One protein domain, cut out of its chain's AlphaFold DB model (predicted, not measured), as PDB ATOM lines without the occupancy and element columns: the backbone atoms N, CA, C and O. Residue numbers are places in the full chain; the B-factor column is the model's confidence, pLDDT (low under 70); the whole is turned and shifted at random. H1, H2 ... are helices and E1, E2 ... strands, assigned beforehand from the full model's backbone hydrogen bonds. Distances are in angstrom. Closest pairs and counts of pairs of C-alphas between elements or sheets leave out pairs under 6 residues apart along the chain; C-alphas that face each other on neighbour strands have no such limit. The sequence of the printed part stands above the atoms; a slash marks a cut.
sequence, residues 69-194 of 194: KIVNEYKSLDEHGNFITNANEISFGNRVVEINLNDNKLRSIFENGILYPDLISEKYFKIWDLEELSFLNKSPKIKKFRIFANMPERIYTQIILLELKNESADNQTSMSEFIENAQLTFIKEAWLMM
ATOM      1  N   LYS A  69     385.994 300.863 359.560       92.06
ATOM      2  CA  LYS A  69     386.658 299.547 359.501       92.06
ATOM      3  C   LYS A  69     385.663 298.447 359.211       92.06
ATOM      4  O   LYS A  69     384.633 298.362 359.876       92.06
ATOM      5  N   ILE A  70     386.031 297.549 358.308       88.38
ATOM      6  CA  ILE A  70     385.380 296.246 358.179       88.38
ATOM      7  C   ILE A  70     385.763 295.426 359.413       88.38
ATOM      8  O   ILE A  70     386.949 295.225 359.678       88.38
ATOM      9  N   VAL A  71     384.766 295.011 360.195       85.44
ATOM     10  CA  VAL A  71     384.978 294.369 361.506       85.44
ATOM     11  C   VAL A  71     384.844 292.854 361.425       85.44
ATOM     12  O   VAL A  71     385.528 292.135 362.149       85.44
ATOM     13  N   ASN A  72     383.984 292.370 360.532       78.12
ATOM     14  CA  ASN A  72     383.730 290.950 360.352       78.12
ATOM     15  C   ASN A  72     383.654 290.619 358.863       78.12
ATOM     16  O   ASN A  72     382.766 291.104 358.159       78.12
ATOM     17  N   GLU A  73     384.596 289.797 358.404       73.69
ATOM     18  CA  GLU A  73     384.712 289.317 357.033       73.69
ATOM     19  C   GLU A  73     384.571 287.790 357.019       73.69
ATOM     20  O   GLU A  73     385.474 287.073 357.453       73.69
ATOM     21  N   TYR A  74     383.450 287.276 356.509       70.88
ATOM     22  CA  TYR A  74     383.269 285.846 356.284       70.88
ATOM     23  C   TYR A  74     383.332 285.515 354.796       70.88
ATOM     24  O   TYR A  74     382.533 285.992 353.991       70.88
ATOM     25  N   LYS A  75     384.250 284.630 354.416       73.25
ATOM     26  CA  LYS A  75     384.342 284.152 353.036       73.25
ATOM     27  C   LYS A  75     383.427 282.950 352.841       73.25
ATOM     28  O   LYS A  75     383.573 281.956 353.546       73.25
ATOM     29  N   SER A  76     382.511 283.021 351.882       72.94
ATOM     30  CA  SER A  76     381.752 281.852 351.413       72.94
ATOM     31  C   SER A  76     382.115 281.536 349.970       72.94
ATOM     32  O   SER A  76     382.864 282.273 349.341       72.94
ATOM     33  N   LEU A  77     381.606 280.422 349.452       79.69
ATOM     34  CA  LEU A  77     381.676 280.113 348.029       79.69
ATOM     35  C   LEU A  77     380.384 280.589 347.356       79.69
ATOM     36  O   LEU A  77     379.315 280.472 347.959       79.69
ATOM     37  N   ASP A  78     380.479 281.134 346.146       77.88
ATOM     38  CA  ASP A  78     379.318 281.322 345.274       77.88
ATOM     39  C   ASP A  78     378.873 279.982 344.648       77.88
ATOM     40  O   ASP A  78     379.473 278.926 344.872       77.88
ATOM     41  N   GLU A  79     377.813 280.020 343.838       80.94
ATOM     42  CA  GLU A  79     377.288 278.854 343.109       80.94
ATOM     43  C   GLU A  79     378.289 278.231 342.114       80.94
ATOM     44  O   GLU A  79     378.117 277.088 341.692       80.94
ATOM     45  N   HIS A  80     379.358 278.957 341.780       87.00
ATOM     46  CA  HIS A  80     380.432 278.539 340.883       87.00
ATOM     47  C   HIS A  80     381.698 278.091 341.635       87.00
ATOM     48  O   HIS A  80     382.679 277.700 341.000       87.00
ATOM     49  N   GLY A  81     381.700 278.121 342.973       84.44
ATOM     50  CA  GLY A  81     382.854 277.755 343.792       84.44
ATOM     51  C   GLY A  81     383.925 278.845 343.921       84.44
ATOM     52  O   GLY A  81     385.044 278.537 344.328       84.44
ATOM     53  N   ASN A  82     383.621 280.106 343.599       82.94
ATOM     54  CA  ASN A  82     384.518 281.234 343.846       82.94
ATOM     55  C   ASN A  82     384.345 281.756 345.272       82.94
ATOM     56  O   ASN A  82     383.223 281.881 345.760       82.94
ATOM     57  N   PHE A  83     385.446 282.130 345.929       78.44
ATOM     58  CA  PHE A  83     385.369 282.806 347.223       78.44
ATOM     59  C   PHE A  83     384.733 284.193 347.073       78.44
ATOM     60  O   PHE A  83     385.317 285.080 346.452       78.44
ATOM     61  N   ILE A  84     383.580 284.392 347.705       66.12
ATOM     62  CA  ILE A  84     382.943 285.694 347.893       66.12
ATOM     63  C   ILE A  84     383.156 286.172 349.320       66.12
ATOM     64  O   ILE A  84     383.184 285.393 350.274       66.12
ATOM     65  N   THR A  85     383.352 287.476 349.452       60.22
ATOM     66  CA  THR A  85     383.597 288.122 350.735       60.22
ATOM     67  C   THR A  85     382.278 288.652 351.280       60.22
ATOM     68  O   THR A  85     381.855 289.745 350.919       60.22
ATOM     69  N   ASN A  86     381.646 287.898 352.177       61.28
ATOM     70  CA  ASN A  86     380.519 288.376 352.973       61.28
ATOM     71  C   ASN A  86     381.098 289.067 354.195       61.28
ATOM     72  O   ASN A  86     381.212 288.497 355.282       61.28
ATOM     73  N   ALA A  87     381.552 290.293 354.004       60.72
ATOM     74  CA  ALA A  87     381.726 291.125 355.164       60.72
ATOM     75  C   ALA A  87     380.326 291.540 355.632       60.72
ATOM     76  O   ALA A  87     379.510 292.027 354.856       60.72
ATOM     77  N   ASN A  88     380.017 291.231 356.884       72.44
ATOM     78  CA  ASN A  88     378.690 291.501 357.409       72.44
ATOM     79  C   ASN A  88     378.693 292.777 358.215       72.44
ATOM     80  O   ASN A  88     377.632 293.332 358.351       72.44
ATOM     81  N   GLU A  89     379.827 293.269 358.718       87.38
ATOM     82  CA  GLU A  89     379.840 294.369 359.681       87.38
ATOM     83  C   GLU A  89     380.859 295.446 359.313       87.38
ATOM     84  O   GLU A  89     382.050 295.165 359.137       87.38
ATOM     85  N   ILE A  90     380.396 296.696 359.267       89.62
ATOM     86  CA  ILE A  90     381.242 297.887 359.172       89.62
ATOM     87  C   ILE A  90     381.086 298.711 360.444       89.62
ATOM     88  O   ILE A  90     379.973 299.012 360.874       89.62
ATOM     89  N   SER A  91     382.215 299.111 361.019       91.62
ATOM     90  CA  SER A  91     382.268 300.055 362.129       91.62
ATOM     91  C   SER A  91     382.477 301.487 361.655       91.62
ATOM     92  O   SER A  91     383.254 301.744 360.738       91.62
ATOM     93  N   PHE A  92     381.805 302.403 362.345       93.00
ATOM     94  CA  PHE A  92     381.917 303.852 362.238       93.00
ATOM     95  C   PHE A  92     382.196 304.378 363.647       93.00
ATOM     96  O   PHE A  92     381.278 304.571 364.449       93.00
ATOM     97  N   GLY A  93     383.475 304.517 364.005       89.56
ATOM     98  CA  GLY A  93     383.872 304.777 365.392       89.56
ATOM     99  C   GLY A  93     383.437 303.650 366.340       89.56
ATOM    100  O   GLY A  93     383.993 302.557 366.304       89.56
ATOM    101  N   ASN A  94     382.453 303.914 367.204       88.00
ATOM    102  CA  ASN A  94     381.911 302.942 368.165       88.00
ATOM    103  C   ASN A  94     380.576 302.308 367.730       88.00
ATOM    104  O   ASN A  94     380.002 301.525 368.489       88.00
ATOM    105  N   ARG A  95     380.055 302.660 366.551       88.56
ATOM    106  CA  ARG A  95     378.838 302.072 365.984       88.56
ATOM    107  C   ARG A  95     379.210 300.987 364.988       88.56
ATOM    108  O   ARG A  95     380.201 301.132 364.283       88.56
ATOM    109  N   VAL A  96     378.397 299.943 364.901       88.25
ATOM    110  CA  VAL A  96     378.540 298.872 363.909       88.25
ATOM    111  C   VAL A  96     377.219 298.731 363.169       88.25
ATOM    112  O   VAL A  96     376.160 298.758 363.793       88.25
ATOM    113  N   VAL A  97     377.290 298.608 361.848       88.31
ATOM    114  CA  VAL A  97     376.145 298.299 360.990       88.31
ATOM    115  C   VAL A  97     376.420 296.977 360.305       88.31
ATOM    116  O   VAL A  97     377.490 296.797 359.718       88.31
ATOM    117  N   GLU A  98     375.447 296.075 360.363       88.12
ATOM    118  CA  GLU A  98     375.441 294.878 359.548       88.12
ATOM    119  C   GLU A  98     374.997 295.246 358.122       88.12
ATOM    120  O   GLU A  98     373.901 295.779 357.941       88.12
ATOM    121  N   ILE A  99     375.805 295.002 357.093       85.88
ATOM    122  CA  ILE A  99     375.410 295.240 355.700       85.88
ATOM    123  C   ILE A  99     375.760 294.044 354.816       85.88
ATOM    124  O   ILE A  99     376.762 293.372 355.033       85.88
ATOM    125  N   ASN A 100     374.951 293.788 353.791       78.75
ATOM    126  CA  ASN A 100     375.262 292.784 352.776       78.75
ATOM    127  C   ASN A 100     376.366 293.299 351.833       78.75
ATOM    128  O   ASN A 100     376.080 293.936 350.819       78.75
ATOM    129  N   LEU A 101     377.634 293.019 352.151       69.19
ATOM    130  CA  LEU A 101     378.776 293.512 351.366       69.19
ATOM    131  C   LEU A 101     378.979 292.852 350.000       69.19
ATOM    132  O   LEU A 101     379.872 293.275 349.264       69.19
ATOM    133  N   ASN A 102     378.141 291.884 349.620       74.88
ATOM    134  CA  ASN A 102     378.138 291.361 348.252       74.88
ATOM    135  C   ASN A 102     377.586 292.376 347.241       74.88
ATOM    136  O   ASN A 102     377.923 292.304 346.058       74.88
ATOM    137  N   ASP A 103     376.763 293.337 347.680       83.62
ATOM    138  CA  ASP A 103     376.414 294.476 346.837       83.62
ATOM    139  C   ASP A 103     377.550 295.512 346.886       83.62
ATOM    140  O   ASP A 103     377.675 296.305 347.822       83.62
ATOM    141  N   ASN A 104     378.368 295.532 345.829       86.38
ATOM    142  CA  ASN A 104     379.473 296.480 345.667       86.38
ATOM    143  C   ASN A 104     379.031 297.953 345.738       86.38
ATOM    144  O   ASN A 104     379.813 298.800 346.173       86.38
ATOM    145  N   LYS A 105     377.799 298.287 345.325       91.62
ATOM    146  CA  LYS A 105     377.260 299.652 345.425       91.62
ATOM    147  C   LYS A 105     376.990 299.993 346.885       91.62
ATOM    148  O   LYS A 105     377.436 301.036 347.354       91.62
ATOM    149  N   LEU A 106     376.295 299.104 347.598       90.88
ATOM    150  CA  LEU A 106     376.001 299.271 349.019       90.88
ATOM    151  C   LEU A 106     377.298 299.389 349.820       90.88
ATOM    152  O   LEU A 106     377.478 300.354 350.559       90.88
ATOM    153  N   ARG A 107     378.245 298.479 349.579       89.31
ATOM    154  CA  ARG A 107     379.601 298.538 350.126       89.31
ATOM    155  C   ARG A 107     380.243 299.903 349.908       89.31
ATOM    156  O   ARG A 107     380.655 300.543 350.871       89.31
ATOM    157  N   SER A 108     380.276 300.361 348.657       92.69
ATOM    158  CA  SER A 108     380.903 301.632 348.293       92.69
ATOM    159  C   SER A 108     380.245 302.815 349.004       92.69
ATOM    160  O   SER A 108     380.951 303.713 349.449       92.69
ATOM    161  N   ILE A 109     378.917 302.824 349.162       94.94
ATOM    162  CA  ILE A 109     378.199 303.891 349.877       94.94
ATOM    163  C   ILE A 109     378.664 303.996 351.338       94.94
ATOM    164  O   ILE A 109     378.908 305.103 351.825       94.94
ATOM    165  N   PHE A 110     378.819 302.864 352.027       93.38
ATOM    166  CA  PHE A 110     379.259 302.837 353.423       93.38
ATOM    167  C   PHE A 110     380.762 303.107 353.574       93.38
ATOM    168  O   PHE A 110     381.145 303.932 354.398       93.38
ATOM    169  N   GLU A 111     381.618 302.485 352.759       92.19
ATOM    170  CA  GLU A 111     383.076 302.697 352.810       92.19
ATOM    171  C   GLU A 111     383.477 304.139 352.463       92.19
ATOM    172  O   GLU A 111     384.438 304.661 353.022       92.19
ATOM    173  N   ASN A 112     382.713 304.821 351.602       95.06
ATOM    174  CA  ASN A 112     382.912 306.243 351.304       95.06
ATOM    175  C   ASN A 112     382.294 307.184 352.356       95.06
ATOM    176  O   ASN A 112     382.298 308.401 352.159       95.06
ATOM    177  N   GLY A 113     381.712 306.649 353.435       95.50
ATOM    178  CA  GLY A 113     381.082 307.433 354.496       95.50
ATOM    179  C   GLY A 113     379.860 308.236 354.044       95.50
ATOM    180  O   GLY A 113     379.462 309.171 354.733       95.50
ATOM    181  N   ILE A 114     379.269 307.921 352.887       96.69
ATOM    182  CA  ILE A 114     378.086 308.624 352.362       96.69
ATOM    183  C   ILE A 114     376.877 308.324 353.237       96.69
ATOM    184  O   ILE A 114     376.072 309.213 353.512       96.69
ATOM    185  N   LEU A 115     376.780 307.074 353.680       94.25
ATOM    186  CA  LEU A 115     375.789 306.617 354.631       94.25
ATOM    187  C   LEU A 115     376.498 306.024 355.849       94.25
ATOM    188  O   LEU A 115     377.491 305.313 355.718       94.25
ATOM    189  N   TYR A 116     375.997 306.350 357.035       93.38
ATOM    190  CA  TYR A 116     376.549 305.929 358.319       93.38
ATOM    191  C   TYR A 116     375.424 305.898 359.361       93.38
ATOM    192  O   TYR A 116     374.425 306.597 359.172       93.38
ATOM    193  N   PRO A 117     375.550 305.100 360.438       89.44
ATOM    194  CA  PRO A 117     374.446 304.778 361.349       89.44
ATOM    195  C   PRO A 117     373.608 305.974 361.830       89.44
ATOM    196  O   PRO A 117     372.381 305.897 361.826       89.44
ATOM    197  N   ASP A 118     374.239 307.102 362.163       89.44
ATOM    198  CA  ASP A 118     373.532 308.283 362.681       89.44
ATOM    199  C   ASP A 118     372.553 308.913 361.668       89.44
ATOM    200  O   ASP A 118     371.611 309.591 362.074       89.44
ATOM    201  N   LEU A 119     372.724 308.667 360.361       90.31
ATOM    202  CA  LEU A 119     371.788 309.113 359.316       90.31
ATOM    203  C   LEU A 119     370.582 308.191 359.148       90.31
ATOM    204  O   LEU A 119     369.533 308.625 358.676       90.31
ATOM    205  N   ILE A 120     370.752 306.912 359.471       83.31
ATOM    206  CA  ILE A 120     369.772 305.863 359.176       83.31
ATOM    207  C   ILE A 120     368.864 305.601 360.380       83.31
ATOM    208  O   ILE A 120     367.800 305.035 360.182       83.31
ATOM    209  N   SER A 121     369.244 306.076 361.580       69.62
ATOM    210  CA  SER A 121     368.626 305.874 362.907       69.62
ATOM    211  C   SER A 121     369.337 304.811 363.744       69.62
ATOM    212  O   SER A 121     369.725 303.755 363.248       69.62
ATOM    213  N   GLU A 122     369.418 305.049 365.059       67.50
ATOM    214  CA  GLU A 122     370.008 304.132 366.053       67.50
ATOM    215  C   GLU A 122     369.302 302.769 366.138       67.50
ATOM    216  O   GLU A 122     369.781 301.853 366.803       67.50
ATOM    217  N   LYS A 123     368.127 302.642 365.517       72.00
ATOM    218  CA  LYS A 123     367.271 301.462 365.632       72.00
ATOM    219  C   LYS A 123     367.601 300.365 364.621       72.00
ATOM    220  O   LYS A 123     367.158 299.236 364.815       72.00
ATOM    221  N   TYR A 124     368.325 300.678 363.545       73.94
ATOM    222  CA  TYR A 124     368.620 299.720 362.480       73.94
ATOM    223  C   TYR A 124     370.026 299.165 362.626       73.94
ATOM    224  O   TYR A 124     370.975 299.870 362.953       73.94
ATOM    225  N   PHE A 125     370.139 297.877 362.353       78.00
ATOM    226  CA  PHE A 125     371.366 297.119 362.547       78.00
ATOM    227  C   PHE A 125     371.721 296.313 361.308       78.00
ATOM    228  O   PHE A 125     372.880 295.967 361.195       78.00
ATOM    229  N   LYS A 126     370.772 296.027 360.399       87.12
ATOM    230  CA  LYS A 126     371.009 295.210 359.210       87.12
ATOM    231  C   LYS A 126     370.443 295.840 357.951       87.12
ATOM    232  O   LYS A 126     369.239 296.072 357.875       87.12
ATOM    233  N   ILE A 127     371.287 296.037 356.947       89.31
ATOM    234  CA  ILE A 127     370.899 296.469 355.605       89.31
ATOM    235  C   ILE A 127     371.239 295.362 354.624       89.31
ATOM    236  O   ILE A 127     372.401 294.998 354.460       89.31
ATOM    237  N   TRP A 128     370.224 294.799 353.984       84.31
ATOM    238  CA  TRP A 128     370.411 293.585 353.194       84.31
ATOM    239  C   TRP A 128     370.384 293.820 351.683       84.31
ATOM    240  O   TRP A 128     370.918 292.977 350.960       84.31
ATOM    241  N   ASP A 129     369.839 294.948 351.216       89.12
ATOM    242  CA  ASP A 129     369.797 295.267 349.786       89.12
ATOM    243  C   ASP A 129     369.724 296.779 349.495       89.12
ATOM    244  O   ASP A 129     369.297 297.585 350.334       89.12
ATOM    245  N   LEU A 130     370.159 297.136 348.283       92.56
ATOM    246  CA  LEU A 130     370.162 298.472 347.702       92.56
ATOM    247  C   LEU A 130     369.761 298.409 346.226       92.56
ATOM    248  O   LEU A 130     370.519 297.977 345.350       92.56
ATOM    249  N   GLU A 131     368.635 299.027 345.912       95.19
ATOM    250  CA  GLU A 131     368.136 299.075 344.547       95.19
ATOM    251  C   GLU A 131     368.164 300.491 343.980       95.19
ATOM    252  O   GLU A 131     367.713 301.441 344.619       95.19
ATOM    253  N   GLU A 132     368.691 300.635 342.760       96.75
ATOM    254  CA  GLU A 132     368.650 301.899 342.025       96.75
ATOM    255  C   GLU A 132     367.268 302.093 341.396       96.75
ATOM    256  O   GLU A 132     366.843 301.332 340.527       96.75
ATOM    257  N   LEU A 133     366.611 303.191 341.754       97.44
ATOM    258  CA  LEU A 133     365.332 303.616 341.193       97.44
ATOM    259  C   LEU A 133     365.572 304.374 339.883       97.44
ATOM    260  O   LEU A 133     365.287 305.566 339.757       97.44
ATOM    261  N   SER A 134     366.152 303.681 338.901       95.56
ATOM    262  CA  SER A 134     366.618 304.266 337.633       95.56
ATOM    263  C   SER A 134     365.525 305.018 336.864       95.56
ATOM    264  O   SER A 134     365.809 306.035 336.231       95.56
ATOM    265  N   PHE A 135     364.263 304.598 336.993       95.56
ATOM    266  CA  PHE A 135     363.100 305.269 336.404       95.56
ATOM    267  C   PHE A 135     362.857 306.690 336.953       95.56
ATOM    268  O   PHE A 135     362.165 307.485 336.316       95.56
ATOM    269  N   LEU A 136     363.440 307.040 338.106       96.00
ATOM    270  CA  LEU A 136     363.387 308.382 338.696       96.00
ATOM    271  C   LEU A 136     364.599 309.257 338.330       96.00
ATOM    272  O   LEU A 136     364.591 310.460 338.623       96.00
ATOM    273  N   ASN A 137     365.631 308.691 337.697       91.56
ATOM    274  CA  ASN A 137     366.887 309.381 337.412       91.56
ATOM    275  C   ASN A 137     366.771 310.192 336.116       91.56
ATOM    276  O   ASN A 137     366.892 309.678 335.008       91.56
ATOM    277  N   LYS A 138     366.545 311.503 336.253       92.31
ATOM    278  CA  LYS A 138     366.398 312.431 335.112       92.31
ATOM    279  C   LYS A 138     367.731 312.960 334.563       92.31
ATOM    280  O   LYS A 138     367.738 313.709 333.592       92.31
ATOM    281  N   SER A 139     368.847 312.647 335.217       96.50
ATOM    282  CA  SER A 139     370.177 313.173 334.906       96.50
ATOM    283  C   SER A 139     371.241 312.159 335.325       96.50
ATOM    284  O   SER A 139     371.059 311.530 336.368       96.50
ATOM    285  N   PRO A 140     372.381 312.053 334.613       97.44
ATOM    286  CA  PRO A 140     373.514 311.246 335.074       97.44
ATOM    287  C   PRO A 140     374.074 311.708 336.428       97.44
ATOM    288  O   PRO A 140     374.735 310.935 337.109       97.44
ATOM    289  N   LYS A 141     373.776 312.947 336.844       98.38
ATOM    290  CA  LYS A 141     374.249 313.548 338.099       98.38
ATOM    291  C   LYS A 141     373.463 313.139 339.334       98.38
ATOM    292  O   LYS A 141     373.891 313.448 340.441       98.38
ATOM    293  N   ILE A 142     372.297 312.522 339.163       97.94
ATOM    294  CA  ILE A 142     371.386 312.198 340.260       97.94
ATOM    295  C   ILE A 142     371.010 310.731 340.157       97.94
ATOM    296  O   ILE A 142     370.491 310.291 339.131       97.94
ATOM    297  N   LYS A 143     371.224 309.998 341.248       98.25
ATOM    298  CA  LYS A 143     370.760 308.624 341.394       98.25
ATOM    299  C   LYS A 143     369.950 308.476 342.667       98.25
ATOM    300  O   LYS A 143     370.401 308.861 343.743       98.25
ATOM    301  N   LYS A 144     368.751 307.922 342.534       98.19
ATOM    302  CA  LYS A 144     367.873 307.590 343.653       98.19
ATOM    303  C   LYS A 144     367.919 306.105 343.934       98.19
ATOM    304  O   LYS A 144     368.022 305.302 343.009       98.19
ATOM    305  N   PHE A 145     367.824 305.759 345.208       97.62
ATOM    306  CA  PHE A 145     367.874 304.379 345.655       97.62
ATOM    307  C   PHE A 145     366.810 304.111 346.714       97.62
ATOM    308  O   PHE A 145     366.401 305.027 347.435       97.62
ATOM    309  N   ARG A 146     366.415 302.841 346.825       96.62
ATOM    310  CA  ARG A 146     365.770 302.299 348.022       96.62
ATOM    311  C   ARG A 146     366.730 301.369 348.753       96.62
ATOM    312  O   ARG A 146     367.431 300.578 348.125       96.62
ATOM    313  N   ILE A 147     366.748 301.485 350.072       94.31
ATOM    314  CA  ILE A 147     367.457 300.596 350.985       94.31
ATOM    315  C   ILE A 147     366.437 299.773 351.756       94.31
ATOM    316  O   ILE A 147     365.427 300.304 352.226       94.31
ATOM    317  N   PHE A 148     366.761 298.498 351.933       92.56
ATOM    318  CA  PHE A 148     366.002 297.572 352.751       92.56
ATOM    319  C   PHE A 148     366.721 297.350 354.088       92.56
ATOM    320  O   PHE A 148     367.780 296.715 354.144       92.56
ATOM    321  N   ALA A 149     366.157 297.902 355.165       91.06
ATOM    322  CA  ALA A 149     366.745 297.885 356.501       91.06
ATOM    323  C   ALA A 149     365.866 297.125 357.500       91.06
ATOM    324  O   ALA A 149     364.674 297.396 357.635       91.06
ATOM    325  N   ASN A 150     366.462 296.209 358.258       86.69
ATOM    326  CA  ASN A 150     365.771 295.409 359.267       86.69
ATOM    327  C   ASN A 150     366.210 295.811 360.680       86.69
ATOM    328  O   ASN A 150     367.310 296.334 360.887       86.69
ATOM    329  N   MET A 151     365.354 295.505 361.662       81.75
ATOM    330  CA  MET A 151     365.679 295.499 363.100       81.75
ATOM    331  C   MET A 151     365.712 294.047 363.610       81.75
ATOM    332  O   MET A 151     364.903 293.257 363.129       81.75
ATOM    333  N   PRO A 152     366.609 293.649 364.539       72.75
ATOM    334  CA  PRO A 152     366.879 292.223 364.775       72.75
ATOM    335  C   PRO A 152     365.683 291.545 365.422       72.75
ATOM    336  O   PRO A 152     365.451 290.354 365.264       72.75
ATOM    337  N   GLU A 153     364.904 292.351 366.132       77.31
ATOM    338  CA  GLU A 153     363.743 291.947 366.902       77.31
ATOM    339  C   GLU A 153     362.433 292.138 366.128       77.31
ATOM    340  O   GLU A 153     361.354 291.985 366.701       77.31
ATOM    341  N   ARG A 154     362.487 292.522 364.843       77.94
ATOM    342  CA  ARG A 154     361.288 292.824 364.054       77.94
ATOM    343  C   ARG A 154     361.232 292.005 362.775       77.94
ATOM    344  O   ARG A 154     362.232 291.777 362.110       77.94
ATOM    345  N   ILE A 155     360.013 291.597 362.436       80.62
ATOM    346  CA  ILE A 155     359.714 290.768 361.261       80.62
ATOM    347  C   ILE A 155     359.517 291.579 359.977       80.62
ATOM    348  O   ILE A 155     359.369 290.994 358.916       80.62
ATOM    349  N   TYR A 156     359.482 292.908 360.073       85.50
ATOM    350  CA  TYR A 156     359.246 293.787 358.934       85.50
ATOM    351  C   TYR A 156     360.532 294.485 358.490       85.50
ATOM    352  O   TYR A 156     361.414 294.787 359.298       85.50
ATOM    353  N   THR A 157     360.587 294.795 357.199       89.81
ATOM    354  CA  THR A 157     361.638 295.594 356.574       89.81
ATOM    355  C   THR A 157     361.204 297.052 356.508       89.81
ATOM    356  O   THR A 157     360.127 297.365 356.005       89.81
ATOM    357  N   GLN A 158     362.037 297.964 356.993       93.00
ATOM    358  CA  GLN A 158     361.900 299.387 356.719       93.00
ATOM    359  C   GLN A 158     362.485 299.695 355.342       93.00
ATOM    360  O   GLN A 158     363.655 299.413 355.082       93.00
ATOM    361  N   ILE A 159     361.693 300.353 354.498       94.69
ATOM    362  CA  ILE A 159     362.188 300.970 353.271       94.69
ATOM    363  C   ILE A 159     362.673 302.379 353.577       94.69
ATOM    364  O   ILE A 159     361.968 303.169 354.213       94.69
ATOM    365  N   ILE A 160     363.877 302.693 353.114       95.44
ATOM    366  CA  ILE A 160     364.481 304.021 353.211       95.44
ATOM    367  C   ILE A 160     364.788 304.492 351.801       95.44
ATOM    368  O   ILE A 160     365.411 303.769 351.025       95.44
ATOM    369  N   LEU A 161     364.360 305.703 351.467       97.50
ATOM    370  CA  LEU A 161     364.638 306.314 350.176       97.50
ATOM    371  C   LEU A 161     365.761 307.324 350.316       97.50
ATOM    372  O   LEU A 161     365.779 308.107 351.266       97.50
ATOM    373  N   LEU A 162     366.680 307.319 349.355       97.25
ATOM    374  CA  LEU A 162     367.803 308.246 349.334       97.25
ATOM    375  C   LEU A 162     368.114 308.766 347.930       97.25
ATOM    376  O   LEU A 162     367.840 308.108 346.926       97.25
ATOM    377  N   GLU A 163     368.711 309.952 347.876       98.12
ATOM    378  CA  GLU A 163     369.245 310.568 346.663       98.12
ATOM    379  C   GLU A 163     370.737 310.838 346.833       98.12
ATOM    380  O   GLU A 163     371.161 311.495 347.786       98.12
ATOM    381  N   LEU A 164     371.518 310.355 345.871       98.38
ATOM    382  CA  LEU A 164     372.923 310.677 345.714       98.38
ATOM    383  C   LEU A 164     373.096 311.637 344.541       98.38
ATOM    384  O   LEU A 164     372.548 311.420 343.454       98.38
ATOM    385  N   LYS A 165     373.907 312.672 344.748       98.19
ATOM    386  CA  LYS A 165     374.273 313.645 343.726       98.19
ATOM    387  C   LYS A 165     375.772 313.641 343.480       98.19
ATOM    388  O   LYS A 165     376.542 313.844 344.410       98.19
ATOM    389  N   ASN A 166     376.173 313.512 342.223       98.31
ATOM    390  CA  ASN A 166     377.542 313.732 341.773       98.31
ATOM    391  C   ASN A 166     377.530 314.822 340.691       98.31
ATOM    392  O   ASN A 166     377.039 314.613 339.584       98.31
ATOM    393  N   GLU A 167     378.047 316.009 341.019       97.81
ATOM    394  CA  GLU A 167     378.033 317.166 340.109       97.81
ATOM    395  C   GLU A 167     378.921 316.983 338.875       97.81
ATOM    396  O   GLU A 167     378.676 317.629 337.850       97.81
ATOM    397  N   SER A 168     379.926 316.116 338.969       97.88
ATOM    398  CA  SER A 168     380.888 315.833 337.904       97.88
ATOM    399  C   SER A 168     380.443 314.690 336.993       97.88
ATOM    400  O   SER A 168     381.034 314.515 335.934       97.88
ATOM    401  N   ALA A 169     379.409 313.932 337.375       98.31
ATOM    402  CA  ALA A 169     378.980 312.763 336.620       98.31
ATOM    403  C   ALA A 169     378.344 313.117 335.267       98.31
ATOM    404  O   ALA A 169     377.570 314.074 335.125       98.31
ATOM    405  N   ASP A 170     378.624 312.268 334.288       98.06
ATOM    406  CA  ASP A 170     378.040 312.261 332.957       98.06
ATOM    407  C   ASP A 170     377.586 310.839 332.568       98.06
ATOM    408  O   ASP A 170     377.514 309.932 333.397       98.06
ATOM    409  N   ASN A 171     377.207 310.641 331.303       96.44
ATOM    410  CA  ASN A 171     376.698 309.351 330.827       96.44
ATOM    411  C   ASN A 171     377.777 308.253 330.722       96.44
ATOM    412  O   ASN A 171     377.429 307.106 330.452       96.44
ATOM    413  N   GLN A 172     379.061 308.593 330.871       97.56
ATOM    414  CA  GLN A 172     380.194 307.664 330.833       97.56
ATOM    415  C   GLN A 172     380.701 307.311 332.236       97.56
ATOM    416  O   GLN A 172     381.389 306.302 332.390       97.56
ATOM    417  N   THR A 173     380.340 308.098 333.254       97.69
ATOM    418  CA  THR A 173     380.700 307.844 334.652       97.69
ATOM    419  C   THR A 173     380.202 306.475 335.110       97.69
ATOM    420  O   THR A 173     379.003 306.176 335.088       97.69
ATOM    421  N   SER A 174     381.131 305.633 335.559       96.56
ATOM    422  CA  SER A 174     380.792 304.316 336.108       96.56
ATOM    423  C   SER A 174     380.037 304.446 337.437       96.56
ATOM    424  O   SER A 174     380.141 305.456 338.124       96.56
ATOM    425  N   MET A 175     379.301 303.413 337.863       95.25
ATOM    426  CA  MET A 175     378.610 303.455 339.163       95.25
ATOM    427  C   MET A 175     379.582 303.624 340.344       95.25
ATOM    428  O   MET A 175     379.282 304.346 341.289       95.25
ATOM    429  N   SER A 176     380.752 302.982 340.279       94.06
ATOM    430  CA  SER A 176     381.780 303.094 341.320       94.06
ATOM    431  C   SER A 176     382.300 304.529 341.428       94.06
ATOM    432  O   SER A 176     382.273 305.116 342.505       94.06
ATOM    433  N   GLU A 177     382.693 305.116 340.293       96.75
ATOM    434  CA  GLU A 177     383.153 306.507 340.206       96.75
ATOM    435  C   GLU A 177     382.045 307.500 340.585       96.75
ATOM    436  O   GLU A 177     382.300 308.529 341.220       96.75
ATOM    437  N   PHE A 178     380.793 307.178 340.230       98.00
ATOM    438  CA  PHE A 178     379.633 307.965 340.613       98.00
ATOM    439  C   PHE A 178     379.540 308.062 342.136       98.00
ATOM    440  O   PHE A 178     379.463 309.175 342.650       98.00
ATOM    441  N   ILE A 179     379.554 306.916 342.831       97.31
ATOM    442  CA  ILE A 179     379.408 306.827 344.289       97.31
ATOM    443  C   ILE A 179     380.596 307.489 344.987       97.31
ATOM    444  O   ILE A 179     380.379 308.294 345.886       97.31
ATOM    445  N   GLU A 180     381.830 307.232 344.553       95.81
ATOM    446  CA  GLU A 180     383.042 307.824 345.142       95.81
ATOM    447  C   GLU A 180     382.942 309.357 345.257       95.81
ATOM    448  O   GLU A 180     383.218 309.947 346.307       95.81
ATOM    449  N   ASN A 181     382.428 310.002 344.210       97.25
ATOM    450  CA  ASN A 181     382.297 311.456 344.123       97.25
ATOM    451  C   ASN A 181     380.893 311.971 344.490       97.25
ATOM    452  O   ASN A 181     380.595 313.153 344.301       97.25
ATOM    453  N   ALA A 182     380.017 311.108 345.009       98.00
ATOM    454  CA  ALA A 182     378.658 311.486 345.360       98.00
ATOM    455  C   ALA A 182     378.548 312.145 346.743       98.00
ATOM    456  O   ALA A 182     379.312 311.883 347.675       98.00
ATOM    457  N   GLN A 183     377.507 312.958 346.876       97.75
ATOM    458  CA  GLN A 183     376.991 313.525 348.111       97.75
ATOM    459  C   GLN A 183     375.572 313.006 348.352       97.75
ATOM    460  O   GLN A 183     374.770 312.945 347.421       97.75
ATOM    461  N   LEU A 184     375.237 312.682 349.600       98.25
ATOM    462  CA  LEU A 184     373.866 312.368 349.994       98.25
ATOM    463  C   LEU A 184     373.043 313.665 350.088       98.25
ATOM    464  O   LEU A 184     373.296 314.513 350.947       98.25
ATOM    465  N   THR A 185     372.066 313.824 349.194       97.94
ATOM    466  CA  THR A 185     371.213 315.024 349.092       97.94
ATOM    467  C   THR A 185     369.774 314.793 349.529       97.94
ATOM    468  O   THR A 185     369.002 315.746 349.589       97.94
ATOM    469  N   PHE A 186     369.408 313.557 349.860       97.81
ATOM    470  CA  PHE A 186     368.127 313.215 350.468       97.81
ATOM    471  C   PHE A 186     368.231 311.861 351.162       97.81
ATOM    472  O   PHE A 186     368.815 310.937 350.598       97.81
ATOM    473  N   ILE A 187     367.627 311.733 352.338       96.94
ATOM    474  CA  ILE A 187     367.335 310.461 352.994       96.94
ATOM    475  C   ILE A 187     366.059 310.590 353.826       96.94
ATOM    476  O   ILE A 187     365.859 311.602 354.507       96.94
ATOM    477  N   LYS A 188     365.189 309.576 353.771       95.75
ATOM    478  CA  LYS A 188     364.005 309.490 354.634       95.75
ATOM    479  C   LYS A 188     363.492 308.055 354.754       95.75
ATOM    480  O   LYS A 188     363.493 307.303 353.777       95.75
ATOM    481  N   GLU A 189     363.021 307.696 355.945       94.50
ATOM    482  CA  GLU A 189     362.198 306.501 356.152       94.50
ATOM    483  C   GLU A 189     360.898 306.641 355.347       94.50
ATOM    484  O   GLU A 189     360.230 307.675 355.414       94.50
ATOM    485  N   ALA A 190     360.561 305.614 354.567       94.69
ATOM    486  CA  ALA A 190     359.370 305.580 353.732       94.69
ATOM    487  C   ALA A 190     358.300 304.670 354.360       94.69
ATOM    488  O   ALA A 190     357.672 305.052 355.345       94.69
ATOM    489  N   TRP A 191     358.095 303.458 353.844       94.06
ATOM    490  CA  TRP A 191     357.094 302.514 354.356       94.06
ATOM    491  C   TRP A 191     357.717 301.256 354.967       94.06
ATOM    492  O   TRP A 191     358.911 300.985 354.826       94.06
ATOM    493  N   LEU A 192     356.876 300.479 355.651       91.88
ATOM    494  CA  LEU A 192     357.207 299.149 356.149       91.88
ATOM    495  C   LEU A 192     356.719 298.085 355.165       91.88
ATOM    496  O   LEU A 192     355.609 298.177 354.643       91.88
ATOM    497  N   MET A 193     357.533 297.060 354.962       87.81
ATOM    498  CA  MET A 193     357.211 295.863 354.193       87.81
ATOM    499  C   MET A 193     357.189 294.661 355.141       87.81
ATOM    500  O   MET A 193     358.093 294.516 355.967       87.81
ATOM    501  N   MET A 194     356.144 293.839 355.050       78.69
ATOM    502  CA  MET A 194     355.988 292.601 355.829       78.69
ATOM    503  C   MET A 194     356.412 291.381 355.026       78.69
ATOM    504  O   MET A 194     356.236 291.419 353.789       78.69
TER     505      MET A 194
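This is residues 69 to 194 of the 194 residues of an uncharacterized protein of Algibacter alginicilyticus (UniProt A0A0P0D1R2). A strongly twisted seven-stranded sheet curls round the short helix H1, which sits in its hollow with a second short helix, H3, side by side with it. The sheet has two parts, the strands E1 to E3 and the four strands E4 to E7, joined by a short parallel pairing of E3 with E4; H2 is one turn beside the strands. The printed part has 126 residues, with three named helices and seven named strands in the order E1 E2 E3 H1 H2 E4 E5 E6 H3 E7. The sheet's order is E1 E2 E3 E4 E5 E6 E7, mixed, and the class is mixed, helices and strands. The whole is compact, with a radius of gyration of the C-alphas of 14.9 A, and rounded, with spans of 37 by 35 by 30 A.

The sheet runs, strand beside strand, through E1, residues 69 to 77, E2, residues 83 to 92, E3, residues 95 to 99, E4, residues 126 to 132, E5, residues 142 to 150, E6, residues 157 to 165, and E7, residues 183 to 193. E1 and E7 are the edge strands, and from edge to edge the strands' lines turn by 122 degrees. E1, E2 and E3 form a meander, each strand the antiparallel neighbour of the one before, and E4, E5 and E6 form another. In the hairpin of E1 and E2, N 74 and O 86 are within hydrogen-bond range at 2.8 A; in that of E2 and E3, N 90 and O 97 at 2.9 A. E3 and E4 are parallel, at 57 degrees between their directions, with N 127 and O 98 at 2.8 A. The pairing of E3 is staggered, with E2 over residues 95 to 98 and with E4 over residues 98 to 99. In the hairpin of E4 and E5, N 131 and O 146 are 3.0 A apart, and in that of E5 and E6, N 147 and O 160 are 2.8 A apart. E6 and E7 are antiparallel, at 161 degrees, with N 190 and O 159 at 2.8 A. H1, residues 104 to 111, is on the sheet, which curls round it; its closest C-alphas to E4 are those of Leu 106 and Leu 130, 6.0 A. H2, residues 117 to 120, stands at the sheet's level, with a height over the sheet of 2.3 A; its closest C-alphas to E3 are those of Pro 117 and Val 97, 6.7 A. E3, H1, H2 and E4 form a strand-helix-strand unit, two parallel neighbour strands with helices between, and its crossover is left-handed. H3, residues 175 to 180, only grazes the sheet with residues 175 to 179. H1 and H3 touch, closest at the C-alphas of Ile 109 and Ile 179, 6.4 A, and run the same way at a shallow tilt of 1 degrees. H2 and H3 are apart. In H1 and H3 every O i to N i+4 pair is within hydrogen-bond range; H2 is too short for such a pair.

E1 begins at C-alpha 69, (386.658, 299.547, 359.501), is 23.1 A long and bends by 56 degrees at residue 72. E2 is 26.1 A long, E3 12.8 A, E4 18.6 A, E5 26.0 A and E6 25.5 A. H1, 10.1 A long, begins at C-alpha 104, (379.473, 296.480, 345.667). H2 measures 5.3 A and H3 8.6 A. E7, 27.2 A long, bends by 54 degrees at residue 186 and ends at C-alpha 193, (357.211, 295.863, 354.193).

The two C-alphas farthest apart are those of Glu 153 and Gln 172, 42.6 A. The printed part has no cut, and no link is long. The mean pLDDT of the printed part is 88.9; residues 84 to 87, 101 and 121 to 122 are under 70.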